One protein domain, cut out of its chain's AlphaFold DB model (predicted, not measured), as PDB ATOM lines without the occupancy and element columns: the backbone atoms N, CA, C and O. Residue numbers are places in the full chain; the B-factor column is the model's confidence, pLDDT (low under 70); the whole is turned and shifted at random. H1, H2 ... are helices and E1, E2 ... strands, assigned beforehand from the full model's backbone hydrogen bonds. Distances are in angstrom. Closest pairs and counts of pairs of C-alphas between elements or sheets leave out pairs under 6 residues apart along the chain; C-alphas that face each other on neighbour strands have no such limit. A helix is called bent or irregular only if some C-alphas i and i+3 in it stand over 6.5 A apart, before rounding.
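AT A GLANCE: This is residues 17 to 106 of the 106 residues of the protein "(mimic poison frog) hypothetical protein" of Ranitomeya imitator (mimic poison frog) (UniProt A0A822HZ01). The model is a loose, open loop of chain: the two-stranded hairpin E1 and E2 lies at one side with H1 at its far end, and from H1 a long bare link, residues 40 to 51, arches over an empty middle to a second part. That second part holds the short helices H2, H3 and H4 and the small strand pair E3 and E4. The printed part has 90 residues with four named helices and four named strands, in the order E1, E2, H1, E3, H2, H3, H4, E4; E1 with E2 and E3 with E4 form two separate antiparallel sheets. The class is mixed, helices and strands, with 43 of the 90 residues in named elements. The whole is loose, with a radius of gyration of the C-alphas of 17.7 A, and elongated, spanning 57 by 34 by 19 A.

IN THESE COORDINATES: E1 is residues 17 to 19, 6.8 A long, and begins at C-alpha 17 at (129.102, 175.263, 218.979). E2 is residues 24 to 30, 14.3 A, and H1 is residues 34 to 39, 8.6 A, ending at C-alpha 39 at (124.541, 180.666, 236.862). E3 is residues 52 to 54, 6.4 A. H2 is residues 59 to 65, 9.9 A, H3 is residues 70 to 77, 10.6 A, and H4 is residues 85 to 90, 10.5 A. H4 is neither bent nor irregular, but only just: C-alphas 87 and 90 are 6.0 A apart. E4 is residues 103 to 105, 6.4 A, and ends at C-alpha 105 at (109.276, 193.914, 207.594).

HOW THE PARTS SIT: E1 and E2 form a hairpin, antiparallel at 149 degrees, with N 19 and O 24 within hydrogen-bond range at 2.9 A. H1 touches no helix and is apart from E1. E3 and E4 are antiparallel at 157 degrees, with N 54 and O 103 at 2.8 A and N 52 and O 105 at 2.9 A, within hydrogen-bond range. E3 and H2 are near each other, with 5 pairs of C-alphas within 10 A. H2 and H4 touch, at a steep tilt of 42 degrees, opposite ways; their closest C-alphas are those of Lys 62 and Leu 90, 6.1 A apart. H2 and H3 are close but not clearly touching, with the closest C-alphas, those of Thr 63 and Lys 73, 7.1 A apart. H3 and H4 are apart. In H1, H2 and H3 every O i to N i+4 pair is within hydrogen-bond range; in H4 0 of 2 are, beside 3 of 3 O i to N i+3 pairs.

THE WHOLE: The C-alphas farthest apart are those of Asp 36 and Val 98, 56.9 A. Residues 32 to 48, of which 34 to 39 belong to H1, stand free. The links H1 to E3 and H4 to E4 are long, with 12 residues each. The printed part has no cut and ends at the chain's last residue, Tyr 106. Mean pLDDT of the printed part is 92.0, and no printed residue is under 70.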
ATOM      1  N   LEU A  17     128.035 175.117 219.959       92.62
ATOM      2  CA  LEU A  17     129.102 175.263 218.979       92.62
ATOM      3  C   LEU A  17     128.519 175.465 217.576       92.62
ATOM      4  O   LEU A  17     127.459 174.931 217.235       92.62
ATOM      5  N   TYR A  18     129.242 176.236 216.767       92.56
ATOM      6  CA  TYR A  18     128.911 176.525 215.376       92.56
ATOM      7  C   TYR A  18     130.086 176.155 214.477       92.56
ATOM      8  O   TYR A  18     131.196 176.643 214.693       92.56
ATOM      9  N   ASP A  19     129.840 175.314 213.475       91.94
ATOM     10  CA  ASP A  19     130.799 175.080 212.398       91.94
ATOM     11  C   ASP A  19     130.550 176.102 211.285       91.94
ATOM     12  O   ASP A  19     129.546 176.026 210.579       91.94
ATOM     13  N   CYS A  20     131.458 177.067 211.129       89.25
ATOM     14  CA  CYS A  20     131.356 178.104 210.103       89.25
ATOM     15  C   CYS A  20     131.614 177.594 208.679       89.25
ATOM     16  O   CYS A  20     131.253 178.271 207.725       89.25
ATOM     17  N   ARG A  21     132.246 176.427 208.512       87.62
ATOM     18  CA  ARG A  21     132.557 175.864 207.189       87.62
ATOM     19  C   ARG A  21     131.368 175.111 206.617       87.62
ATOM     20  O   ARG A  21     131.156 175.132 205.411       87.62
ATOM     21  N   GLU A  22     130.616 174.448 207.492       89.75
ATOM     22  CA  GLU A  22     129.402 173.705 207.136       89.75
ATOM     23  C   GLU A  22     128.109 174.472 207.468       89.75
ATOM     24  O   GLU A  22     127.020 173.977 207.196       89.75
ATOM     25  N   GLU A  23     128.213 175.662 208.070       91.56
ATOM     26  CA  GLU A  23     127.098 176.485 208.575       91.56
ATOM     27  C   GLU A  23     126.142 175.717 209.503       91.56
ATOM     28  O   GLU A  23     124.914 175.895 209.494       91.56
ATOM     29  N   LYS A  24     126.724 174.837 210.324       91.38
ATOM     30  CA  LYS A  24     126.006 173.819 211.089       91.38
ATOM     31  C   LYS A  24     126.030 174.101 212.585       91.38
ATOM     32  O   LYS A  24     127.077 174.337 213.188       91.38
ATOM     33  N   LEU A  25     124.854 174.001 213.201       91.75
ATOM     34  CA  LEU A  25     124.700 174.036 214.654       91.75
ATOM     35  C   LEU A  25     125.037 172.672 215.254       91.75
ATOM     36  O   LEU A  25     124.553 171.641 214.782       91.75
ATOM     37  N   ILE A  26     125.823 172.673 216.330       92.44
ATOM     38  CA  ILE A  26     126.210 171.471 217.071       92.44
ATOM     39  C   ILE A  26     125.596 171.570 218.478       92.44
ATOM     40  O   ILE A  26     126.250 172.022 219.417       92.44
ATOM     41  N   PRO A  27     124.320 171.176 218.646       84.56
ATOM     42  CA  PRO A  27     123.592 171.371 219.901       84.56
ATOM     43  C   PRO A  27     124.010 170.403 221.016       84.56
ATOM     44  O   PRO A  27     123.735 170.656 222.185       84.56
ATOM     45  N   ALA A  28     124.641 169.277 220.671       81.12
ATOM     46  CA  ALA A  28     124.943 168.196 221.610       81.12
ATOM     47  C   ALA A  28     126.195 168.439 222.469       81.12
ATOM     48  O   ALA A  28     126.392 167.746 223.464       81.12
ATOM     49  N   ILE A  29     127.053 169.386 222.077       84.69
ATOM     50  CA  ILE A  29     128.347 169.633 222.715       84.69
ATOM     51  C   ILE A  29     128.395 171.093 223.153       84.69
ATOM     52  O   ILE A  29     128.216 171.997 222.341       84.69
ATOM     53  N   THR A  30     128.670 171.311 224.435       87.19
ATOM     54  CA  THR A  30     128.876 172.637 225.021       87.19
ATOM     55  C   THR A  30     130.211 172.653 225.758       87.19
ATOM     56  O   THR A  30     130.598 171.663 226.375       87.19
ATOM     57  N   LEU A  31     130.930 173.778 225.707       89.81
ATOM     58  CA  LEU A  31     132.209 173.932 226.426       89.81
ATOM     59  C   LEU A  31     132.024 174.096 227.940       89.81
ATOM     60  O   LEU A  31     132.961 173.899 228.707       89.81
ATOM     61  N   TRP A  32     130.815 174.455 228.359       90.31
ATOM     62  CA  TRP A  32     130.439 174.629 229.755       90.31
ATOM     63  C   TRP A  32     129.424 173.571 230.153       90.31
ATOM     64  O   TRP A  32     128.584 173.161 229.344       90.31
ATOM     65  N   ASN A  33     129.472 173.156 231.419       89.94
ATOM     66  CA  ASN A  33     128.367 172.413 232.001       89.94
ATOM     67  C   ASN A  33     127.116 173.320 232.046       89.94
ATOM     68  O   ASN A  33     127.192 174.552 232.002       89.94
ATOM     69  N   ARG A  34     125.935 172.705 232.105       87.81
ATOM     70  CA  ARG A  34     124.675 173.461 232.084       87.81
ATOM     71  C   ARG A  34     124.507 174.337 233.325       87.81
ATOM     72  O   ARG A  34     124.010 175.449 233.212       87.81
ATOM     73  N   GLU A  35     124.941 173.853 234.482       92.12
ATOM     74  CA  GLU A  35     124.779 174.539 235.767       92.12
ATOM     75  C   GLU A  35     125.563 175.853 235.823       92.12
ATOM     76  O   GLU A  35     125.004 176.888 236.182       92.12
ATOM     77  N   ASP A  36     126.835 175.834 235.431       92.25
ATOM     78  CA  ASP A  36     127.680 177.022 235.415       92.25
ATOM     79  C   ASP A  36     127.279 177.955 234.282       92.25
ATOM     80  O   ASP A  36     127.285 179.167 234.485       92.25
ATOM     81  N   LEU A  37     126.844 177.428 233.130       91.06
ATOM     82  CA  LEU A  37     126.276 178.268 232.080       91.06
ATOM     83  C   LEU A  37     125.083 179.060 232.625       91.06
ATOM     84  O   LEU A  37     125.099 180.282 232.555       91.06
ATOM     85  N   THR A  38     124.097 178.388 233.231       91.06
ATOM     86  CA  THR A  38     122.889 179.032 233.769       91.06
ATOM     87  C   THR A  38     123.195 180.039 234.877       91.06
ATOM     88  O   THR A  38     122.614 181.122 234.869       91.06
ATOM     89  N   LYS A  39     124.127 179.734 235.792       95.06
ATOM     90  CA  LYS A  39     124.541 180.666 236.862       95.06
ATOM     91  C   LYS A  39     125.149 181.966 236.328       95.06
ATOM     92  O   LYS A  39     125.089 182.978 237.017       95.06
ATOM     93  N   ASN A  40     125.735 181.936 235.131       93.19
ATOM     94  CA  ASN A  40     126.452 183.065 234.537       93.19
ATOM     95  C   ASN A  40     125.678 183.751 233.394       93.19
ATOM     96  O   ASN A  40     126.232 184.614 232.711       93.19
ATOM     97  N   ILE A  41     124.402 183.407 233.173       93.56
ATOM     98  CA  ILE A  41     123.560 184.124 232.205       93.56
ATOM     99  C   ILE A  41     123.243 185.515 232.755       93.56
ATOM    100  O   ILE A  41     122.631 185.658 233.810       93.56
ATOM    101  N   CYS A  42     123.593 186.544 231.985       94.12
ATOM    102  CA  CYS A  42     123.131 187.906 232.204       94.12
ATOM    103  C   CYS A  42     122.275 188.337 231.010       94.12
ATOM    104  O   CYS A  42     122.748 188.362 229.872       94.12
ATOM    105  N   THR A  43     121.012 188.670 231.268       94.06
ATOM    106  CA  THR A  43     120.076 189.131 230.238       94.06
ATOM    107  C   THR A  43     119.915 190.636 230.347       94.06
ATOM    108  O   THR A  43     119.527 191.151 231.393       94.06
ATOM    109  N   MET A  44     120.167 191.345 229.248       96.06
ATOM    110  CA  MET A  44     119.954 192.787 229.156       96.06
ATOM    111  C   MET A  44     118.818 193.078 228.171       96.06
ATOM    112  O   MET A  44     118.921 192.671 227.009       96.06
ATOM    113  N   PRO A  45     117.754 193.789 228.584       95.31
ATOM    114  CA  PRO A  45     116.708 194.213 227.663       95.31
ATOM    115  C   PRO A  45     117.285 195.113 226.563       95.31
ATOM    116  O   PRO A  45     117.936 196.117 226.849       95.31
ATOM    117  N   LYS A  46     117.027 194.766 225.299       94.38
ATOM    118  CA  LYS A  46     117.333 195.604 224.133       94.38
ATOM    119  C   LYS A  46     116.029 195.983 223.440       94.38
ATOM    120  O   LYS A  46     115.565 195.275 222.552       94.38
ATOM    121  N   CYS A  47     115.424 197.085 223.871       95.12
ATOM    122  CA  CYS A  47     114.204 197.603 223.258       95.12
ATOM    123  C   CYS A  47     114.563 198.382 221.989       95.12
ATOM    124  O   CYS A  47     115.039 199.514 222.060       95.12
ATOM    125  N   HIS A  48     114.347 197.768 220.830       94.62
ATOM    126  CA  HIS A  48     114.469 198.417 219.533       94.62
ATOM    127  C   HIS A  48     113.341 197.929 218.627       94.62
ATOM    128  O   HIS A  48     113.069 196.733 218.563       94.62
ATOM    129  N   THR A  49     112.701 198.857 217.925       95.94
ATOM    130  CA  THR A  49     111.641 198.565 216.963       95.94
ATOM    131  C   THR A  49     111.862 199.446 215.750       95.94
ATOM    132  O   THR A  49     112.040 200.657 215.879       95.94
ATOM    133  N   SER A  50     111.857 198.836 214.574       96.12
ATOM    134  CA  SER A  50     111.927 199.514 213.287       96.12
ATOM    135  C   SER A  50     111.065 198.747 212.293       96.12
ATOM    136  O   SER A  50     110.688 197.609 212.544       96.12
ATOM    137  N   PHE A  51     110.696 199.391 211.192       96.19
ATOM    138  CA  PHE A  51     109.972 198.734 210.116       96.19
ATOM    139  C   PHE A  51     110.520 199.196 208.773       96.19
ATOM    140  O   PHE A  51     111.090 200.281 208.651       96.19
ATOM    141  N   GLU A  52     110.332 198.363 207.763       96.31
ATOM    142  CA  GLU A  52     110.816 198.591 206.411       96.31
ATOM    143  C   GLU A  52     109.761 198.108 205.415       96.31
ATOM    144  O   GLU A  52     109.182 197.034 205.580       96.31
ATOM    145  N   VAL A  53     109.498 198.911 204.383       96.56
ATOM    146  CA  VAL A  53     108.582 198.549 203.296       96.56
ATOM    147  C   VAL A  53     109.404 198.265 202.050       96.56
ATOM    148  O   VAL A  53     110.079 199.148 201.526       96.56
ATOM    149  N   LEU A  54     109.319 197.031 201.567       95.44
ATOM    150  CA  LEU A  54     110.015 196.556 200.379       95.44
ATOM    151  C   LEU A  54     109.013 196.445 199.232       95.44
ATOM    152  O   LEU A  54     107.987 195.774 199.348       95.44
ATOM    153  N   THR A  55     109.321 197.083 198.110       93.88
ATOM    154  CA  THR A  55     108.526 197.008 196.870       93.88
ATOM    155  C   THR A  55     109.130 196.052 195.841       93.88
ATOM    156  O   THR A  55     108.587 195.894 194.750       93.88
ATOM    157  N   SER A  56     110.249 195.414 196.189       89.81
ATOM    158  CA  SER A  56     110.942 194.426 195.371       89.81
ATOM    159  C   SER A  56     111.024 193.087 196.099       89.81
ATOM    160  O   SER A  56     111.033 193.034 197.328       89.81
ATOM    161  N   ASP A  57     111.078 192.007 195.323       90.12
ATOM    162  CA  ASP A  57     111.021 190.621 195.803       90.12
ATOM    163  C   ASP A  57     112.183 189.770 195.265       90.12
ATOM    164  O   ASP A  57     112.141 188.541 195.304       90.12
ATOM    165  N   THR A  58     113.235 190.398 194.723       91.44
ATOM    166  CA  THR A  58     114.384 189.639 194.220       91.44
ATOM    167  C   THR A  58     115.118 188.960 195.370       91.44
ATOM    168  O   THR A  58     115.173 189.479 196.483       91.44
ATOM    169  N   VAL A  59     115.775 187.829 195.095       90.44
ATOM    170  CA  VAL A  59     116.586 187.145 196.114       90.44
ATOM    171  C   VAL A  59     117.635 188.082 196.716       90.44
ATOM    172  O   VAL A  59     117.934 187.983 197.900       90.44
ATOM    173  N   SER A  60     118.184 189.011 195.921       91.19
ATOM    174  CA  SER A  60     119.115 190.021 196.426       91.19
ATOM    175  C   SER A  60     118.463 190.921 197.470       91.19
ATOM    176  O   SER A  60     118.998 191.040 198.571       91.19
ATOM    177  N   ASP A  61     117.290 191.471 197.164       92.56
ATOM    178  CA  ASP A  61     116.568 192.373 198.065       92.56
ATOM    179  C   ASP A  61     116.155 191.662 199.354       92.56
ATOM    180  O   ASP A  61     116.352 192.200 200.442       92.56
ATOM    181  N   LYS A  62     115.696 190.407 199.260       93.94
ATOM    182  CA  LYS A  62     115.374 189.593 200.443       93.94
ATOM    183  C   LYS A  62     116.589 189.335 201.322       93.94
ATOM    184  O   LYS A  62     116.509 189.468 202.542       93.94
ATOM    185  N   THR A  63     117.719 188.966 200.713       93.62
ATOM    186  CA  THR A  63     118.956 188.703 201.463       93.62
ATOM    187  C   THR A  63     119.476 189.963 202.148       93.62
ATOM    188  O   THR A  63     119.883 189.888 203.306       93.62
ATOM    189  N   SER A  64     119.374 191.122 201.490       92.69
ATOM    190  CA  SER A  64     119.724 192.418 202.078       92.69
ATOM    191  C   SER A  64     118.793 192.783 203.234       92.69
ATOM    192  O   SER A  64     119.270 193.122 204.313       92.69
ATOM    193  N   ALA A  65     117.475 192.634 203.059       93.69
ATOM    194  CA  ALA A  65     116.493 192.926 204.102       93.69
ATOM    195  C   ALA A  65     116.678 192.063 205.362       93.69
ATOM    196  O   ALA A  65     116.359 192.505 206.465       93.69
ATOM    197  N   LEU A  66     117.206 190.844 205.227       93.44
ATOM    198  CA  LEU A  66     117.475 189.933 206.345       93.44
ATOM    199  C   LEU A  66     118.929 189.975 206.847       93.44
ATOM    200  O   LEU A  66     119.311 189.128 207.655       93.44
ATOM    201  N   ASN A  67     119.727 190.956 206.405       93.38
ATOM    202  CA  ASN A  67     121.136 191.124 206.778       93.38
ATOM    203  C   ASN A  67     121.978 189.852 206.551       93.38
ATOM    204  O   ASN A  67     122.810 189.478 207.380       93.38
ATOM    205  N   ILE A  68     121.746 189.158 205.437       93.31
ATOM    206  CA  ILE A  68     122.481 187.943 205.071       93.31
ATOM    207  C   ILE A  68     123.736 188.345 204.294       93.31
ATOM    208  O   ILE A  68     123.648 188.977 203.240       93.31
ATOM    209  N   SER A  69     124.905 187.959 204.806       90.88
ATOM    210  CA  SER A  69     126.187 188.186 204.135       90.88
ATOM    211  C   SER A  69     126.301 187.385 202.828       90.88
ATOM    212  O   SER A  69     125.574 186.418 202.603       90.88
ATOM    213  N   GLY A  70     127.243 187.763 201.957       88.88
ATOM    214  CA  GLY A  70     127.477 187.051 200.694       88.88
ATOM    215  C   GLY A  70     127.836 185.571 200.887       88.88
ATOM    216  O   GLY A  70     127.298 184.720 200.186       88.88
ATOM    217  N   GLU A  71     128.683 185.263 201.871       88.56
ATOM    218  CA  GLU A  71     129.077 183.888 202.215       88.56
ATOM    219  C   GLU A  71     127.872 183.074 202.705       88.56
ATOM    220  O   GLU A  71     127.555 182.032 202.131       88.56
ATOM    221  N   LEU A  72     127.117 183.606 203.673       91.62
ATOM    222  CA  LEU A  72     125.939 182.931 204.221       91.62
ATOM    223  C   LEU A  72     124.836 182.745 203.164       91.62
ATOM    224  O   LEU A  72     124.110 181.751 203.181       91.62
ATOM    225  N   LYS A  73     124.721 183.678 202.208       91.94
ATOM    226  CA  LYS A  73     123.815 183.567 201.057       91.94
ATOM    227  C   LYS A  73     124.183 182.386 200.161       91.94
ATOM    228  O   LYS A  73     123.284 181.651 199.760       91.94
ATOM    229  N   ILE A  74     125.469 182.195 199.860       91.38
ATOM    230  CA  ILE A  74     125.944 181.048 199.069       91.38
ATOM    231  C   ILE A  74     125.636 179.746 199.806       91.38
ATOM    232  O   ILE A  74     125.105 178.818 199.201       91.38
ATOM    233  N   SER A  75     125.905 179.698 201.108       91.38
ATOM    234  CA  SER A  75     125.618 178.525 201.929       91.38
ATOM    235  C   SER A  75     124.126 178.188 201.997       91.38
ATOM    236  O   SER A  75     123.739 177.022 201.977       91.38
ATOM    237  N   TRP A  76     123.256 179.198 202.035       91.38
ATOM    238  CA  TRP A  76     121.815 178.975 201.925       91.38
ATOM    239  C   TRP A  76     121.436 178.426 200.540       91.38
ATOM    240  O   TRP A  76     120.700 177.446 200.452       91.38
ATOM    241  N   TRP A  77     121.977 179.005 199.459       88.94
ATOM    242  CA  TRP A  77     121.717 178.548 198.085       88.94
ATOM    243  C   TRP A  77     122.191 177.113 197.839       88.94
ATOM    244  O   TRP A  77     121.558 176.390 197.074       88.94
ATOM    245  N   SER A  78     123.283 176.693 198.482       90.94
ATOM    246  CA  SER A  78     123.792 175.319 198.401       90.94
ATOM    247  C   SER A  78     123.019 174.326 199.278       90.94
ATOM    248  O   SER A  78     123.286 173.128 199.210       90.94
ATOM    249  N   GLY A  79     122.061 174.799 200.085       91.19
ATOM    250  CA  GLY A  79     121.272 173.964 200.987       91.19
ATOM    251  C   GLY A  79     122.022 173.528 202.249       91.19
ATOM    252  O   GLY A  79     121.632 172.538 202.864       91.19
ATOM    253  N   ALA A  80     123.082 174.241 202.654       92.12
ATOM    254  CA  ALA A  80     123.867 173.901 203.846       92.12
ATOM    255  C   ALA A  80     123.044 173.985 205.145       92.12
ATOM    256  O   ALA A  80     123.302 173.265 206.109       92.12
ATOM    257  N   PHE A  81     122.023 174.842 205.173       92.12
ATOM    258  CA  PHE A  81     121.100 174.956 206.295       92.12
ATOM    259  C   PHE A  81     119.690 175.333 205.839       92.12
ATOM    260  O   PHE A  81     119.488 175.934 204.783       92.12
ATOM    261  N   ASN A  82     118.714 175.033 206.694       91.56
ATOM    262  CA  ASN A  82     117.322 175.425 206.503       91.56
ATOM    263  C   ASN A  82     116.988 176.686 207.299       91.56
ATOM    264  O   ASN A  82     117.529 176.923 208.382       91.56
ATOM    265  N   VAL A  83     116.049 177.461 206.769       93.06
ATOM    266  CA  VAL A  83     115.458 178.615 207.448       93.06
ATOM    267  C   VAL A  83     114.108 178.251 208.053       93.06
ATOM    268  O   VAL A  83     113.445 177.317 207.605       93.06
ATOM    269  N   ALA A  84     113.699 178.991 209.078       93.81
ATOM    270  CA  ALA A  84     112.402 178.819 209.723       93.81
ATOM    271  C   ALA A  84     111.834 180.168 210.185       93.81
ATOM    272  O   ALA A  84     112.494 181.206 210.089       93.81
ATOM    273  N   GLY A  85     110.598 180.161 210.689       94.75
ATOM    274  CA  GLY A  85     109.926 181.371 211.168       94.75
ATOM    275  C   GLY A  85     109.901 182.467 210.099       94.75
ATOM    276  O   GLY A  85     109.610 182.198 208.937       94.75
ATOM    277  N   SER A  86     110.269 183.694 210.473       93.88
ATOM    278  CA  SER A  86     110.373 184.823 209.536       93.88
ATOM    279  C   SER A  86     111.418 184.615 208.431       93.88
ATOM    280  O   SER A  86     111.274 185.171 207.345       93.88
ATOM    281  N   GLY A  87     112.430 183.769 208.655       93.25
ATOM    282  CA  GLY A  87     113.422 183.411 207.640       93.25
ATOM    283  C   GLY A  87     112.823 182.692 206.426       93.25
ATOM    284  O   GLY A  87     113.391 182.775 205.340       93.25
ATOM    285  N   ALA A  88     111.647 182.062 206.570       94.50
ATOM    286  CA  ALA A  88     110.919 181.433 205.462       94.50
ATOM    287  C   ALA A  88     110.532 182.426 204.347       94.50
ATOM    288  O   ALA A  88     110.274 182.013 203.217       94.50
ATOM    289  N   TYR A  89     110.572 183.736 204.619       94.62
ATOM    290  CA  TYR A  89     110.438 184.772 203.595       94.62
ATOM    291  C   TYR A  89     111.448 184.621 202.441       94.62
ATOM    292  O   TYR A  89     111.122 184.963 201.305       94.62
ATOM    293  N   LEU A  90     112.645 184.070 202.691       93.44
ATOM    294  CA  LEU A  90     113.648 183.814 201.644       93.44
ATOM    295  C   LEU A  90     113.172 182.834 200.570       93.44
ATOM    296  O   LEU A  90     113.590 182.942 199.421       93.44
ATOM    297  N   THR A  91     112.341 181.870 200.961       91.94
ATOM    298  CA  THR A  91     111.814 180.824 200.075       91.94
ATOM    299  C   THR A  91     110.442 181.166 199.506       91.94
ATOM    300  O   THR A  91     109.979 180.484 198.599       91.94
ATOM    301  N   ASP A  92     109.789 182.209 200.019       92.88
ATOM    302  CA  ASP A  92     108.585 182.756 199.404       92.88
ATOM    303  C   ASP A  92     108.954 183.384 198.051       92.88
ATOM    304  O   ASP A  92     109.946 184.100 197.945       92.88
ATOM    305  N   THR A  93     108.188 183.129 196.998       90.12
ATOM    306  CA  THR A  93     108.443 183.704 195.668       90.12
ATOM    307  C   THR A  93     107.133 184.071 194.999       90.12
ATOM    308  O   THR A  93     106.105 183.444 195.252       90.12
ATOM    309  N   THR A  94     107.151 185.081 194.131       87.44
ATOM    310  CA  THR A  94     105.985 185.375 193.292       87.44
ATOM    311  C   THR A  94     105.793 184.283 192.241       87.44
ATOM    312  O   THR A  94     106.741 183.877 191.571       87.44
ATOM    313  N   GLU A  95     104.556 183.826 192.065       86.25
ATOM    314  CA  GLU A  95     104.204 182.837 191.038       86.25
ATOM    315  C   GLU A  95     104.055 183.481 189.651       86.25
ATOM    316  O   GLU A  95     104.098 182.801 188.626       86.25
ATOM    317  N   SER A  96     103.882 184.806 189.601       87.88
ATOM    318  CA  SER A  96     103.559 185.534 188.378       87.88
ATOM    319  C   SER A  96     104.292 186.867 188.266       87.88
ATOM    320  O   SER A  96     104.507 187.579 189.248       87.88
ATOM    321  N   LYS A  97     104.631 187.238 187.026       85.75
ATOM    322  CA  LYS A  97     105.256 188.528 186.688       85.75
ATOM    323  C   LYS A  97     104.262 189.690 186.603       85.75
ATOM    324  O   LYS A  97     104.691 190.835 186.545       85.75
ATOM    325  N   VAL A  98     102.956 189.411 186.569       91.50
ATOM    326  CA  VAL A  98     101.900 190.447 186.517       91.50
ATOM    327  C   VAL A  98     101.310 190.769 187.891       91.50
ATOM    328  O   VAL A  98     100.373 191.554 188.000       91.50
ATOM    329  N   GLN A  99     101.855 190.170 188.950       91.50
ATOM    330  CA  GLN A  99     101.461 190.444 190.322       91.50
ATOM    331  C   GLN A  99     102.326 191.566 190.902       91.50
ATOM    332  O   GLN A  99     103.553 191.488 190.889       91.50
ATOM    333  N   ALA A 100     101.680 192.587 191.462       91.50
ATOM    334  CA  ALA A 100     102.352 193.549 192.324       91.50
ATOM    335  C   ALA A 100     102.497 192.961 193.736       91.50
ATOM    336  O   ALA A 100     101.552 192.375 194.272       91.50
ATOM    337  N   ARG A 101     103.674 193.125 194.345       92.12
ATOM    338  CA  ARG A 101     103.982 192.634 195.690       92.12
ATOM    339  C   ARG A 101     104.641 193.740 196.505       92.12
ATOM    340  O   ARG A 101     105.536 194.424 196.024       92.12
ATOM    341  N   VAL A 102     104.187 193.888 197.744       94.75
ATOM    342  CA  VAL A 102     104.769 194.785 198.744       94.75
ATOM    343  C   VAL A 102     104.946 193.977 200.022       94.75
ATOM    344  O   VAL A 102     104.026 193.272 200.430       94.75
ATOM    345  N   THR A 103     106.121 194.067 200.637       96.56
ATOM    346  CA  THR A 103     106.447 193.365 201.883       96.56
ATOM    347  C   THR A 103     106.666 194.384 202.992       96.56
ATOM    348  O   THR A 103     107.419 195.339 202.814       96.56
ATOM    349  N   LEU A 104     106.031 194.168 204.144       96.81
ATOM    350  CA  LEU A 104     106.317 194.899 205.375       96.81
ATOM    351  C   LEU A 104     107.189 194.019 206.271       96.81
ATOM    352  O   LEU A 104     106.767 192.937 206.678       96.81
ATOM    353  N   LYS A 105     108.390 194.495 206.587       96.19
ATOM    354  CA  LYS A 105     109.276 193.914 207.594       96.19
ATOM    355  C   LYS A 105     109.141 194.718 208.884       96.19
ATOM    356  O   LYS A 105     109.172 195.947 208.843       96.19
ATOM    357  N   TYR A 106     109.004 194.010 209.999       94.25
ATOM    358  CA  TYR A 106     108.870 194.532 211.356       94.25
ATOM    359  C   TYR A 106     109.809 193.766 212.290       94.25
ATOM    360  O   TYR A 106     109.961 192.541 212.061       94.25
TER     361      TYR A 106